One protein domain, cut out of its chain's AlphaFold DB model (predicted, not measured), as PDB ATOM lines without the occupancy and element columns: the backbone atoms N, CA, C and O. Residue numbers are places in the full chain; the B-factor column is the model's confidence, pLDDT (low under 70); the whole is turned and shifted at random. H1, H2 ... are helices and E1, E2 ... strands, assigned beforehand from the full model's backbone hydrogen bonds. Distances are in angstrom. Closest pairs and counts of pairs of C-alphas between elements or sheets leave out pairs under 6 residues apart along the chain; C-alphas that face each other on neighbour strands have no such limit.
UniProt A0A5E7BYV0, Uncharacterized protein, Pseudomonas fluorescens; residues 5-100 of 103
ATOM      1  N   CYS A   5     104.117-171.167 284.603       57.34
ATOM      2  CA  CYS A   5     104.005-172.627 284.559       57.34
ATOM      3  C   CYS A   5     102.563-173.114 284.792       57.34
ATOM      4  O   CYS A   5     102.097-174.047 284.143       57.34
ATOM      5  N   CYS A   6     101.848-172.478 285.719       62.31
ATOM      6  CA  CYS A   6     100.466-172.777 286.072       62.31
ATOM      7  C   CYS A   6      99.518-172.398 284.924       62.31
ATOM      8  O   CYS A   6      98.531-173.090 284.685       62.31
ATOM      9  N   GLU A   7      99.824-171.310 284.216       65.31
ATOM     10  CA  GLU A   7      99.086-170.831 283.051       65.31
ATOM     11  C   GLU A   7      99.284-171.758 281.849       65.31
ATOM     12  O   GLU A   7      98.297-172.218 281.281       65.31
ATOM     13  N   GLY A   8     100.524-172.150 281.537       64.88
ATOM     14  CA  GLY A   8     100.809-173.122 280.475       64.88
ATOM     15  C   GLY A   8     100.143-174.481 280.713       64.88
ATOM     16  O   GLY A   8      99.547-175.059 279.803       64.88
ATOM     17  N   LEU A   9     100.156-174.963 281.958       66.88
ATOM     18  CA  LEU A   9      99.496-176.211 282.349       66.88
ATOM     19  C   LEU A   9      97.964-176.100 282.247       66.88
ATOM     20  O   LEU A   9      97.308-176.996 281.719       66.88
ATOM     21  N   SER A  10      97.399-174.976 282.698       65.62
ATOM     22  CA  SER A  10      95.958-174.696 282.629       65.62
ATOM     23  C   SER A  10      95.473-174.555 281.185       65.62
ATOM     24  O   SER A  10      94.433-175.111 280.836       65.62
ATOM     25  N   GLN A  11      96.240-173.879 280.328       66.88
ATOM     26  CA  GLN A  11      95.945-173.740 278.902       66.88
ATOM     27  C   GLN A  11      96.050-175.086 278.179       66.88
ATOM     28  O   GLN A  11      95.201-175.410 277.350       66.88
ATOM     29  N   GLY A  12      97.053-175.896 278.525       67.19
ATOM     30  CA  GLY A  12      97.200-177.260 278.027       67.19
ATOM     31  C   GLY A  12      95.979-178.121 278.336       67.19
ATOM     32  O   GLY A  12      95.431-178.752 277.437       67.19
ATOM     33  N   ILE A  13      95.503-178.089 279.583       74.62
ATOM     34  CA  ILE A  13      94.297-178.812 280.016       74.62
ATOM     35  C   ILE A  13      93.039-178.256 279.333       74.62
ATOM     36  O   ILE A  13      92.221-179.028 278.831       74.62
ATOM     37  N   ALA A  14      92.893-176.930 279.249       73.00
ATOM     38  CA  ALA A  14      91.781-176.283 278.546       73.00
ATOM     39  C   ALA A  14      91.731-176.675 277.057       73.00
ATOM     40  O   ALA A  14      90.653-176.866 276.495       73.00
ATOM     41  N   ASN A  15      92.894-176.902 276.443       70.81
ATOM     42  CA  ASN A  15      93.049-177.377 275.067       70.81
ATOM     43  C   ASN A  15      92.955-178.909 274.942       70.81
ATOM     44  O   ASN A  15      93.550-179.503 274.042       70.81
ATOM     45  N   LYS A  16      92.196-179.557 275.833       77.94
ATOM     46  CA  LYS A  16      91.995-181.014 275.889       77.94
ATOM     47  C   LYS A  16      93.272-181.816 276.165       77.94
ATOM     48  O   LYS A  16      93.290-183.009 275.907       77.94
ATOM     49  N   GLY A  17      94.344-181.222 276.675       77.94
ATOM     50  CA  GLY A  17      95.486-181.982 277.181       77.94
ATOM     51  C   GLY A  17      95.129-182.745 278.460       77.94
ATOM     52  O   GLY A  17      94.192-182.392 279.175       77.94
ATOM     53  N   THR A  18      95.887-183.793 278.771       85.50
ATOM     54  CA  THR A  18      95.776-184.532 280.036       85.50
ATOM     55  C   THR A  18      97.121-184.580 280.747       85.50
ATOM     56  O   THR A  18      98.166-184.609 280.100       85.50
ATOM     57  N   LEU A  19      97.114-184.585 282.079       87.00
ATOM     58  CA  LEU A  19      98.329-184.792 282.862       87.00
ATOM     59  C   LEU A  19      98.603-186.286 282.997       87.00
ATOM     60  O   LEU A  19      97.757-187.045 283.470       87.00
ATOM     61  N   VAL A  20      99.809-186.694 282.618       88.56
ATOM     62  CA  VAL A  20     100.315-188.053 282.821       88.56
ATOM     63  C   VAL A  20     101.496-188.027 283.780       88.56
ATOM     64  O   VAL A  20     102.293-187.093 283.776       88.56
ATOM     65  N   TRP A  21     101.611-189.056 284.613       90.75
ATOM     66  CA  TRP A  21     102.744-189.210 285.519       90.75
ATOM     67  C   TRP A  21     103.857-189.973 284.816       90.75
ATOM     68  O   TRP A  21     103.694-191.138 284.451       90.75
ATOM     69  N   MET A  22     104.981-189.301 284.612       93.25
ATOM     70  CA  MET A  22     106.147-189.852 283.951       93.25
ATOM     71  C   MET A  22     107.089-190.485 284.974       93.25
ATOM     72  O   MET A  22     107.552-189.819 285.896       93.25
ATOM     73  N   GLY A  23     107.361-191.779 284.797       94.88
ATOM     74  CA  GLY A  23     108.302-192.551 285.619       94.88
ATOM     75  C   GLY A  23     109.656-192.784 284.959       94.88
ATOM     76  O   GLY A  23     110.399-193.672 285.374       94.88
ATOM     77  N   HIS A  24     109.969-192.033 283.904       95.56
ATOM     78  CA  HIS A  24     111.262-192.097 283.243       95.56
ATOM     79  C   HIS A  24     111.708-190.742 282.691       95.56
ATOM     80  O   HIS A  24     110.907-189.896 282.315       95.56
ATOM     81  N   SER A  25     113.018-190.564 282.611       96.06
ATOM     82  CA  SER A  25     113.703-189.516 281.858       96.06
ATOM     83  C   SER A  25     114.312-190.107 280.584       96.06
ATOM     84  O   SER A  25     114.342-191.326 280.399       96.06
ATOM     85  N   ILE A  26     114.807-189.256 279.696       96.75
ATOM     86  CA  ILE A  26     115.378-189.647 278.407       96.75
ATOM     87  C   ILE A  26     116.860-189.321 278.377       96.75
ATOM     88  O   ILE A  26     117.256-188.191 278.630       96.75
ATOM     89  N   GLN A  27     117.683-190.295 278.010       97.25
ATOM     90  CA  GLN A  27     119.093-190.063 277.719       97.25
ATOM     91  C   GLN A  27     119.359-190.357 276.248       97.25
ATOM     92  O   GLN A  27     119.119-191.475 275.787       97.25
ATOM     93  N   ILE A  28     119.874-189.362 275.525       97.44
ATOM     94  CA  ILE A  28     120.309-189.525 274.135       97.44
ATOM     95  C   ILE A  28     121.553-190.416 274.101       97.44
ATOM     96  O   ILE A  28     122.466-190.249 274.908       97.44
ATOM     97  N   THR A  29     121.576-191.385 273.187       97.88
ATOM     98  CA  THR A  29     122.656-192.381 273.069       97.88
ATOM     99  C   THR A  29     123.443-192.257 271.772       97.88
ATOM    100  O   THR A  29     124.599-192.671 271.730       97.88
ATOM    101  N   HIS A  30     122.850-191.686 270.722       97.19
ATOM    102  CA  HIS A  30     123.531-191.388 269.466       97.19
ATOM    103  C   HIS A  30     122.790-190.310 268.661       97.19
ATOM    104  O   HIS A  30     121.647-189.971 268.960       97.19
ATOM    105  N   ILE A  31     123.443-189.793 267.614       97.06
ATOM    106  CA  ILE A  31     122.862-188.827 266.672       97.06
ATOM    107  C   ILE A  31     122.376-189.580 265.421       97.06
ATOM    108  O   ILE A  31     123.201-190.214 264.756       97.06
ATOM    109  N   PRO A  32     121.075-189.540 265.085       96.31
ATOM    110  CA  PRO A  32     120.548-190.121 263.852       96.31
ATOM    111  C   PRO A  32     121.180-189.535 262.585       96.31
ATOM    112  O   PRO A  32     121.562-188.364 262.530       96.31
ATOM    113  N   VAL A  33     121.248-190.349 261.533       94.81
ATOM    114  CA  VAL A  33     121.676-189.901 260.200       94.81
ATOM    115  C   VAL A  33     120.557-189.127 259.497       94.81
ATOM    116  O   VAL A  33     119.379-189.375 259.734       94.81
ATOM    117  N   GLY A  34     120.922-188.210 258.595       94.44
ATOM    118  CA  GLY A  34     119.958-187.479 257.758       94.44
ATOM    119  C   GLY A  34     119.293-186.268 258.419       94.44
ATOM    120  O   GLY A  34     118.397-185.680 257.825       94.44
ATOM    121  N   LEU A  35     119.735-185.883 259.616       93.00
ATOM    122  CA  LEU A  35     119.252-184.695 260.320       93.00
ATOM    123  C   LEU A  35     119.805-183.398 259.719       93.00
ATOM    124  O   LEU A  35     120.952-183.355 259.260       93.00
ATOM    125  N   SER A  36     119.025-182.322 259.799       92.69
ATOM    126  CA  SER A  36     119.486-180.958 259.524       92.69
ATOM    127  C   SER A  36     120.558-180.505 260.527       92.69
ATOM    128  O   SER A  36     120.732-181.091 261.595       92.69
ATOM    129  N   ALA A  37     121.300-179.443 260.199       90.25
ATOM    130  CA  ALA A  37     122.376-178.943 261.059       90.25
ATOM    131  C   ALA A  37     121.884-178.483 262.446       90.25
ATOM    132  O   ALA A  37     122.599-178.658 263.434       90.25
ATOM    133  N   ASP A  38     120.677-177.921 262.526       86.94
ATOM    134  CA  ASP A  38     120.094-177.475 263.794       86.94
ATOM    135  C   ASP A  38     119.611-178.664 264.636       86.94
ATOM    136  O   ASP A  38     119.956-178.755 265.813       86.94
ATOM    137  N   GLU A  39     118.958-179.660 264.029       90.75
ATOM    138  CA  GLU A  39     118.605-180.903 264.732       90.75
ATOM    139  C   GLU A  39     119.857-181.609 265.271       90.75
ATOM    140  O   GLU A  39     119.914-181.976 266.445       90.75
ATOM    141  N   GLN A  40     120.905-181.744 264.448       93.06
ATOM    142  CA  GLN A  40     122.175-182.336 264.880       93.06
ATOM    143  C   GLN A  40     122.792-181.595 266.068       93.06
ATOM    144  O   GLN A  40     123.417-182.234 266.917       93.06
ATOM    145  N   ARG A  41     122.633-180.267 266.150       90.88
ATOM    146  CA  ARG A  41     123.116-179.469 267.283       90.88
ATOM    147  C   ARG A  41     122.379-179.837 268.569       90.88
ATOM    148  O   ARG A  41     123.046-180.085 269.572       90.88
ATOM    149  N   GLY A  42     121.049-179.923 268.534       91.19
ATOM    150  CA  GLY A  42     120.244-180.336 269.689       91.19
ATOM    151  C   GLY A  42     120.654-181.716 270.209       91.19
ATOM    152  O   GLY A  42     120.961-181.879 271.390       91.19
ATOM    153  N   TYR A  43     120.797-182.687 269.301       94.62
ATOM    154  CA  TYR A  43     121.306-184.019 269.644       94.62
ATOM    155  C   TYR A  43     122.711-183.985 270.243       94.62
ATOM    156  O   TYR A  43     122.965-184.700 271.208       94.62
ATOM    157  N   ARG A  44     123.619-183.171 269.691       94.12
ATOM    158  CA  ARG A  44     124.994-183.034 270.191       94.12
ATOM    159  C   ARG A  44     125.009-182.541 271.632       94.12
ATOM    160  O   ARG A  44     125.657-183.157 272.464       94.12
ATOM    161  N   ILE A  45     124.256-181.482 271.932       91.94
ATOM    162  CA  ILE A  45     124.164-180.910 273.283       91.94
ATOM    163  C   ILE A  45     123.689-181.972 274.279       91.94
ATOM    164  O   ILE A  45     124.302-182.173 275.328       91.94
ATOM    165  N   LEU A  46     122.611-182.681 273.938       93.56
ATOM    166  CA  LEU A  46     122.045-183.709 274.804       93.56
ATOM    167  C   LEU A  46     122.985-184.910 274.971       93.56
ATOM    168  O   LEU A  46     123.170-185.384 276.091       93.56
ATOM    169  N   LEU A  47     123.588-185.390 273.882       95.75
ATOM    170  CA  LEU A  47     124.494-186.537 273.890       95.75
ATOM    171  C   LEU A  47     125.774-186.235 274.676       95.75
ATOM    172  O   LEU A  47     126.135-187.005 275.565       95.75
ATOM    173  N   ASP A  48     126.417-185.101 274.394       95.12
ATOM    174  CA  ASP A  48     127.676-184.696 275.025       95.12
ATOM    175  C   ASP A  48     127.493-184.416 276.525       95.12
ATOM    176  O   ASP A  48     128.425-184.605 277.305       95.12
ATOM    177  N   SER A  49     126.284-184.027 276.957       92.75
ATOM    178  CA  SER A  49     125.972-183.881 278.384       92.75
ATOM    179  C   SER A  49     126.063-185.205 279.150       92.75
ATOM    180  O   SER A  49     126.340-185.212 280.347       92.75
ATOM    181  N   GLY A  50     125.776-186.333 278.488       93.12
ATOM    182  CA  GLY A  50     125.642-187.636 279.137       93.12
ATOM    183  C   GLY A  50     124.513-187.711 280.176       93.12
ATOM    184  O   GLY A  50     124.433-188.702 280.900       93.12
ATOM    185  N   LEU A  51     123.636-186.706 280.265       94.06
ATOM    186  CA  LEU A  51     122.579-186.619 281.273       94.06
ATOM    187  C   LEU A  51     121.274-187.274 280.811       94.06
ATOM    188  O   LEU A  51     121.006-187.425 279.618       94.06
ATOM    189  N   ALA A  52     120.438-187.634 281.785       95.06
ATOM    190  CA  ALA A  52     119.042-187.970 281.553       95.06
ATOM    191  C   ALA A  52     118.180-186.711 281.729       95.06
ATOM    192  O   ALA A  52     118.255-186.036 282.756       95.06
ATOM    193  N   TRP A  53     117.358-186.415 280.731       94.50
ATOM    194  CA  TRP A  53     116.537-185.219 280.630       94.50
ATOM    195  C   TRP A  53     115.078-185.547 280.907       94.50
ATOM    196  O   TRP A  53     114.553-186.562 280.440       94.50
ATOM    197  N   LYS A  54     114.412-184.683 281.671       93.88
ATOM    198  CA  LYS A  54     112.972-184.813 281.880       93.88
ATOM    199  C   LYS A  54     112.247-184.488 280.580       93.88
ATOM    200  O   LYS A  54     112.575-183.524 279.909       93.88
ATOM    201  N   VAL A  55     111.258-185.309 280.256       93.94
ATOM    202  CA  VAL A  55     110.274-185.035 279.207       93.94
ATOM    203  C   VAL A  55     109.446-183.811 279.589       93.94
ATOM    204  O   VAL A  55     108.806-183.824 280.640       93.94
ATOM    205  N   ASP A  56     109.432-182.788 278.739       91.69
ATOM    206  CA  ASP A  56     108.672-181.556 278.968       91.69
ATOM    207  C   ASP A  56     107.194-181.728 278.604       91.69
ATOM    208  O   ASP A  56     106.304-181.303 279.341       91.69
ATOM    209  N   HIS A  57     106.917-182.399 277.483       90.69
ATOM    210  CA  HIS A  57     105.565-182.786 277.088       90.69
ATOM    211  C   HIS A  57     105.565-184.046 276.221       90.69
ATOM    212  O   HIS A  57     106.598-184.499 275.725       90.69
ATOM    213  N   VAL A  58     104.381-184.624 276.051       91.50
ATOM    214  CA  VAL A  58     104.138-185.775 275.183       91.50
ATOM    215  C   VAL A  58     103.130-185.366 274.119       91.50
ATOM    216  O   VAL A  58     102.076-184.806 274.437       91.50
ATOM    217  N   ASP A  59     103.435-185.634 272.854       90.31
ATOM    218  CA  ASP A  59     102.509-185.326 271.767       90.31
ATOM    219  C   ASP A  59     101.301-186.285 271.730       90.31
ATOM    220  O   ASP A  59     101.171-187.228 272.521       90.31
ATOM    221  N   ALA A  60     100.395-186.048 270.780       86.81
ATOM    222  CA  ALA A  60      99.204-186.872 270.582       86.81
ATOM    223  C   ALA A  60      99.507-188.343 270.249       86.81
ATOM    224  O   ALA A  60      98.668-189.216 270.491       86.81
ATOM    225  N   HIS A  61     100.699-188.628 269.726       87.88
ATOM    226  CA  HIS A  61     101.151-189.963 269.338       87.88
ATOM    227  C   HIS A  61     101.924-190.673 270.451       87.88
ATOM    228  O   HIS A  61     102.248-191.852 270.318       87.88
ATOM    229  N   GLY A  62     102.166-190.002 271.578       87.25
ATOM    230  CA  GLY A  62     102.938-190.561 272.677       87.25
ATOM    231  C   GLY A  62     104.441-190.331 272.544       87.25
ATOM    232  O   GLY A  62     105.187-190.885 273.352       87.25
ATOM    233  N   HIS A  63     104.900-189.536 271.573       91.81
ATOM    234  CA  HIS A  63     106.317-189.222 271.469       91.81
ATOM    235  C   HIS A  63     106.705-188.158 272.495       91.81
ATOM    236  O   HIS A  63     105.989-187.167 272.674       91.81
ATOM    237  N   PRO A  64     107.840-188.354 273.178       93.31
ATOM    238  CA  PRO A  64     108.344-187.382 274.120       93.31
ATOM    239  C   PRO A  64     108.955-186.190 273.387       93.31
ATOM    240  O   PRO A  64     109.570-186.330 272.326       93.31
ATOM    241  N   TRP A  65     108.834-185.027 274.006       94.19
ATOM    242  CA  TRP A  65     109.466-183.795 273.569       94.19
ATOM    243  C   TRP A  65     110.327-183.219 274.686       94.19
ATOM    244  O   TRP A  65     109.959-183.261 275.863       94.19
ATOM    245  N   LEU A  66     111.480-182.694 274.285       93.81
ATOM    246  CA  LEU A  66     112.451-182.031 275.143       93.81
ATOM    247  C   LEU A  66     112.519-180.555 274.762       93.81
ATOM    248  O   LEU A  66     112.572-180.227 273.574       93.81
ATOM    249  N   ALA A  67     112.551-179.686 275.762       90.81
ATOM    250  CA  ALA A  67     112.840-178.272 275.627       90.81
ATOM    251  C   ALA A  67     114.304-178.018 276.009       90.81
ATOM    252  O   ALA A  67     114.775-178.346 277.096       90.81
ATOM    253  N   LEU A  68     115.036-177.420 275.082       87.44
ATOM    254  CA  LEU A  68     116.446-177.096 275.184       87.44
ATOM    255  C   LEU A  68     116.601-175.585 275.230       87.44
ATOM    256  O   LEU A  68     116.412-174.906 274.223       87.44
ATOM    257  N   GLN A  69     117.015-175.068 276.381       84.12
ATOM    258  CA  GLN A  69     117.535-173.713 276.476       84.12
ATOM    259  C   GLN A  69     119.061-173.767 276.515       84.12
ATOM    260  O   GLN A  69     119.646-174.159 277.521       84.12
ATOM    261  N   TYR A  70     119.714-173.366 275.428       76.12
ATOM    262  CA  TYR A  70     121.183-173.331 275.359       76.12
ATOM    263  C   TYR A  70     121.755-171.907 275.357       76.12
ATOM    264  O   TYR A  70     122.972-171.726 275.352       76.12
ATOM    265  N   SER A  71     120.898-170.883 275.394       75.56
ATOM    266  CA  SER A  71     121.275-169.520 275.776       75.56
ATOM    267  C   SER A  71     120.097-168.794 276.429       75.56
ATOM    268  O   SER A  71     118.960-169.254 276.363       75.56
ATOM    269  N   ALA A  72     120.349-167.630 277.033       80.31
ATOM    270  CA  ALA A  72     119.301-166.818 277.657       80.31
ATOM    271  C   ALA A  72     118.137-166.476 276.700       80.31
ATOM    272  O   ALA A  72     117.005-166.305 277.141       80.31
ATOM    273  N   GLU A  73     118.409-166.427 275.395       81.19
ATOM    274  CA  GLU A  73     117.476-165.964 274.362       81.19
ATOM    275  C   GLU A  73     117.060-167.070 273.385       81.19
ATOM    276  O   GLU A  73     116.253-166.826 272.488       81.19
ATOM    277  N   ARG A  74     117.625-168.279 273.504       75.06
ATOM    278  CA  ARG A  74     117.392-169.364 272.544       75.06
ATOM    279  C   ARG A  74     116.849-170.601 273.223       75.06
ATOM    280  O   ARG A  74     117.527-171.234 274.034       75.06
ATOM    281  N   TYR A  75     115.638-170.934 272.799       81.75
ATOM    282  CA  TYR A  75     114.906-172.124 273.175       81.75
ATOM    283  C   TYR A  75     114.586-172.909 271.910       81.75
ATOM    284  O   TYR A  75     114.076-172.352 270.938       81.75
ATOM    285  N   GLU A  76     114.880-174.198 271.928       84.69
ATOM    286  CA  GLU A  76     114.504-175.140 270.882       84.69
ATOM    287  C   GLU A  76     113.737-176.292 271.515       84.69
ATOM    288  O   GLU A  76     114.018-176.703 272.637       84.69
ATOM    289  N   THR A  77     112.757-176.826 270.799       88.44
ATOM    290  CA  THR A  77     112.076-178.057 271.198       88.44
ATOM    291  C   THR A  77     112.384-179.136 270.186       88.44
ATOM    292  O   THR A  77     112.293-178.889 268.983       88.44
ATOM    293  N   MET A  78     112.692-180.339 270.653       91.31
ATOM    294  CA  MET A  78     112.918-181.480 269.775       91.31
ATOM    295  C   MET A  78     112.234-182.731 270.310       91.31
ATOM    296  O   MET A  78     112.211-182.972 271.517       91.31
ATOM    297  N   SER A  79     111.721-183.553 269.397       94.00
ATOM    298  CA  SER A  79     111.314-184.920 269.706       94.00
ATOM    299  C   SER A  79     112.433-185.882 269.309       94.00
ATOM    300  O   SER A  79     112.806-185.932 268.131       94.00
ATOM    301  N   PRO A  80     113.019-186.630 270.259       93.75
ATOM    302  CA  PRO A  80     114.013-187.640 269.936       93.75
ATOM    303  C   PRO A  80     113.424-188.751 269.055       93.75
ATOM    304  O   PRO A  80     112.373-189.318 269.348       93.75
ATOM    305  N   ILE A  81     114.145-189.117 267.998       94.94
ATOM    306  CA  ILE A  81     113.776-190.189 267.077       94.94
ATOM    307  C   ILE A  81     113.902-191.520 267.816       94.94
ATOM    308  O   ILE A  81     114.894-191.768 268.504       94.94
ATOM    309  N   SER A  82     112.923-192.405 267.664       92.38
ATOM    310  CA  SER A  82     112.964-193.747 268.250       92.38
ATOM    311  C   SER A  82     114.278-194.470 267.937       92.38
ATOM    312  O   SER A  82     114.743-194.491 266.802       92.38
ATOM    313  N   GLY A  83     114.889-195.056 268.967       95.00
ATOM    314  CA  GLY A  83     116.201-195.702 268.882       95.00
ATOM    315  C   GLY A  83     117.379-194.778 269.207       95.00
ATOM    316  O   GLY A  83     118.386-195.271 269.706       95.00
ATOM    317  N   SER A  84     117.248-193.457 269.038       96.50
ATOM    318  CA  SER A  84     118.314-192.479 269.349       96.50
ATOM    319  C   SER A  84     118.538-192.224 270.840       96.50
ATOM    320  O   SER A  84     119.466-191.514 271.236       96.50
ATOM    321  N   TYR A  85     117.686-192.801 271.684       97.31
ATOM    322  CA  TYR A  85     117.669-192.574 273.116       97.31
ATOM    323  C   TYR A  85     117.276-193.835 273.879       97.31
ATOM    324  O   TYR A  85     116.730-194.788 273.319       97.31
ATOM    325  N   ARG A  86     117.526-193.818 275.188       97.00
ATOM    326  CA  ARG A  86     117.016-194.811 276.135       97.00
ATOM    327  C   ARG A  86     116.208-194.146 277.239       97.00
ATOM    328  O   ARG A  86     116.467-192.999 277.604       97.00
ATOM    329  N   LEU A  87     115.259-194.900 277.781       96.19
ATOM    330  CA  LEU A  87     114.484-194.493 278.945       96.19
ATOM    331  C   LEU A  87     115.262-194.828 280.214       96.19
ATOM    332  O   LEU A  87     115.702-195.962 280.402       96.19
ATOM    333  N   ILE A  88     115.424-193.835 281.075       96.81
ATOM    334  CA  ILE A  88     116.059-193.968 282.381       96.81
ATOM    335  C   ILE A  88     114.954-193.882 283.431       96.81
ATOM    336  O   ILE A  88     114.317-192.834 283.510       96.81
ATOM    337  N   PRO A  89     114.693-194.936 284.223       96.25
ATOM    338  CA  PRO A  89     113.711-194.867 285.300       96.25
ATOM    339  C   PRO A  89     113.987-193.682 286.230       96.25
ATOM    340  O   PRO A  89     115.145-193.407 286.550       96.25
ATOM    341  N   CYS A  90     112.940-192.983 286.665       90.25
ATOM    342  CA  CYS A  90     113.065-191.882 287.615       90.25
ATOM    343  C   CYS A  90     112.102-192.043 288.795       90.25
ATOM    344  O   CYS A  90     110.944-192.423 288.621       90.25
ATOM    345  N   ASP A  91     112.596-191.701 289.982       87.38
ATOM    346  CA  ASP A  91     111.840-191.629 291.230       87.38
ATOM    347  C   ASP A  91     112.255-190.329 291.952       87.38
ATOM    348  O   ASP A  91     113.455-190.123 292.162       87.38
ATOM    349  N   PRO A  92     111.329-189.399 292.258       89.56
ATOM    350  CA  PRO A  92     109.878-189.490 292.080       89.56
ATOM    351  C   PRO A  92     109.415-189.391 290.622       89.56
ATOM    352  O   PRO A  92     110.047-188.742 289.783       89.56
ATOM    353  N   VAL A  93     108.252-189.993 290.344       92.19
ATOM    354  CA  VAL A  93     107.486-189.715 289.120       92.19
ATOM    355  C   VAL A  93     107.094-188.235 289.069       92.19
ATOM    356  O   VAL A  93     106.887-187.603 290.108       92.19
ATOM    357  N   TYR A  94     106.969-187.665 287.872       90.38
ATOM    358  CA  TYR A  94     106.659-186.241 287.704       90.38
ATOM    359  C   TYR A  94     105.545-186.008 286.673       90.38
ATOM    360  O   TYR A  94     105.393-186.807 285.749       90.38
ATOM    361  N   PRO A  95     104.725-184.954 286.829       90.19
ATOM    362  CA  PRO A  95     103.619-184.698 285.919       90.19
ATOM    363  C   PRO A  95     104.129-184.122 284.595       90.19
ATOM    364  O   PRO A  95     104.988-183.243 284.581       90.19
ATOM    365  N   VAL A  96     103.564-184.600 283.492       90.94
ATOM    366  CA  VAL A  96     103.860-184.160 282.126       90.94
ATOM    367  C   VAL A  96     102.546-183.938 281.387       90.94
ATOM    368  O   VAL A  96     101.603-184.719 281.531       90.94
ATOM    369  N   LEU A  97     102.470-182.873 280.591       89.00
ATOM    370  CA  LEU A  97     101.310-182.627 279.742       89.00
ATOM    371  C   LEU A  97     101.355-183.558 278.526       89.00
ATOM    372  O   LEU A  97     102.339-183.583 277.788       89.00
ATOM    373  N   LYS A  98     100.273-184.302 278.299       87.19
ATOM    374  CA  LYS A  98     100.043-185.078 277.082       87.19
ATOM    375  C   LYS A  98      98.963-184.410 276.243       87.19
ATOM    376  O   LYS A  98      97.832-184.245 276.706       87.19
ATOM    377  N   HIS A  99      99.294-184.066 275.004       82.75
ATOM    378  CA  HIS A  99      98.317-183.546 274.051       82.75
ATOM    379  C   HIS A  99      97.386-184.670 273.577       82.75
ATOM    380  O   HIS A  99      97.813-185.812 273.411       82.75
ATOM    381  N   LEU A 100      96.100-184.368 273.379       74.12
ATOM    382  CA  LEU A 100      95.174-185.303 272.740       74.12
ATOM    383  C   LEU A 100      95.197-185.122 271.215       74.12
ATOM    384  O   LEU A 100      95.459-184.013 270.743       74.12
TER     385      LEU A 100
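What this domain is: This is residues 5 to 100 of the 103 residues of an uncharacterized protein of Pseudomonas fluorescens (UniProt A0A5E7BYV0). A long ribbon of two strands, E1 and E4, bends into a trough with helix H1 at one end and H2 near the other; the hairpin E2 and E3 stands over it beside H2. The printed part has 96 residues, with named elements in the order H1, E1, H2, E2, E3, E4. Both two-stranded sheets are antiparallel, the class is mixed, and the whole is compact: radius of gyration of the C-alphas 13.8 A, spans 37 by 30 by 25 A.

Where its parts are: H1, residues 5 to 14, begins at C-alpha 5 (104.005, -172.627, 284.559) and measures 14.1 A from first to last C-alpha. E1, residues 18 to 28, measures 25.7 A and bends by 74 degrees at residue 23. H2, residues 37 to 49, measures 18.4 A. E2, residues 64 to 71, measures 22.1 A, and E3, residues 74 to 78, 13.2 A. E4, residues 85 to 98, measures 19.6 A, bends by 120 degrees at residue 92 and ends at C-alpha 98 (100.043, -185.078, 277.082).

How they stand to each other: E1 and E4 are antiparallel at 156 degrees, with N 20 and O 96 2.9 A apart. The hairpin E2 and E3 has N 68 and O 76 2.7 A apart. The closest C-alphas of H1 and E4 are Gly 12 and Leu 97, 7.0 A; of E1 and H2, Ile 28 and Leu 47, 5.1 A; of H2 and E3, Gly 42 and Met 78, 7.4 A. In H1 and H2 every O i to N i+4 pair is within hydrogen-bond range.

The domain as a whole: The C-alphas farthest apart, Ala 14 and Val 33, are 37.6 A apart. The printed part has no cut; the link H2 to E2 is long. Residues 5 to 12 have pLDDT under 70.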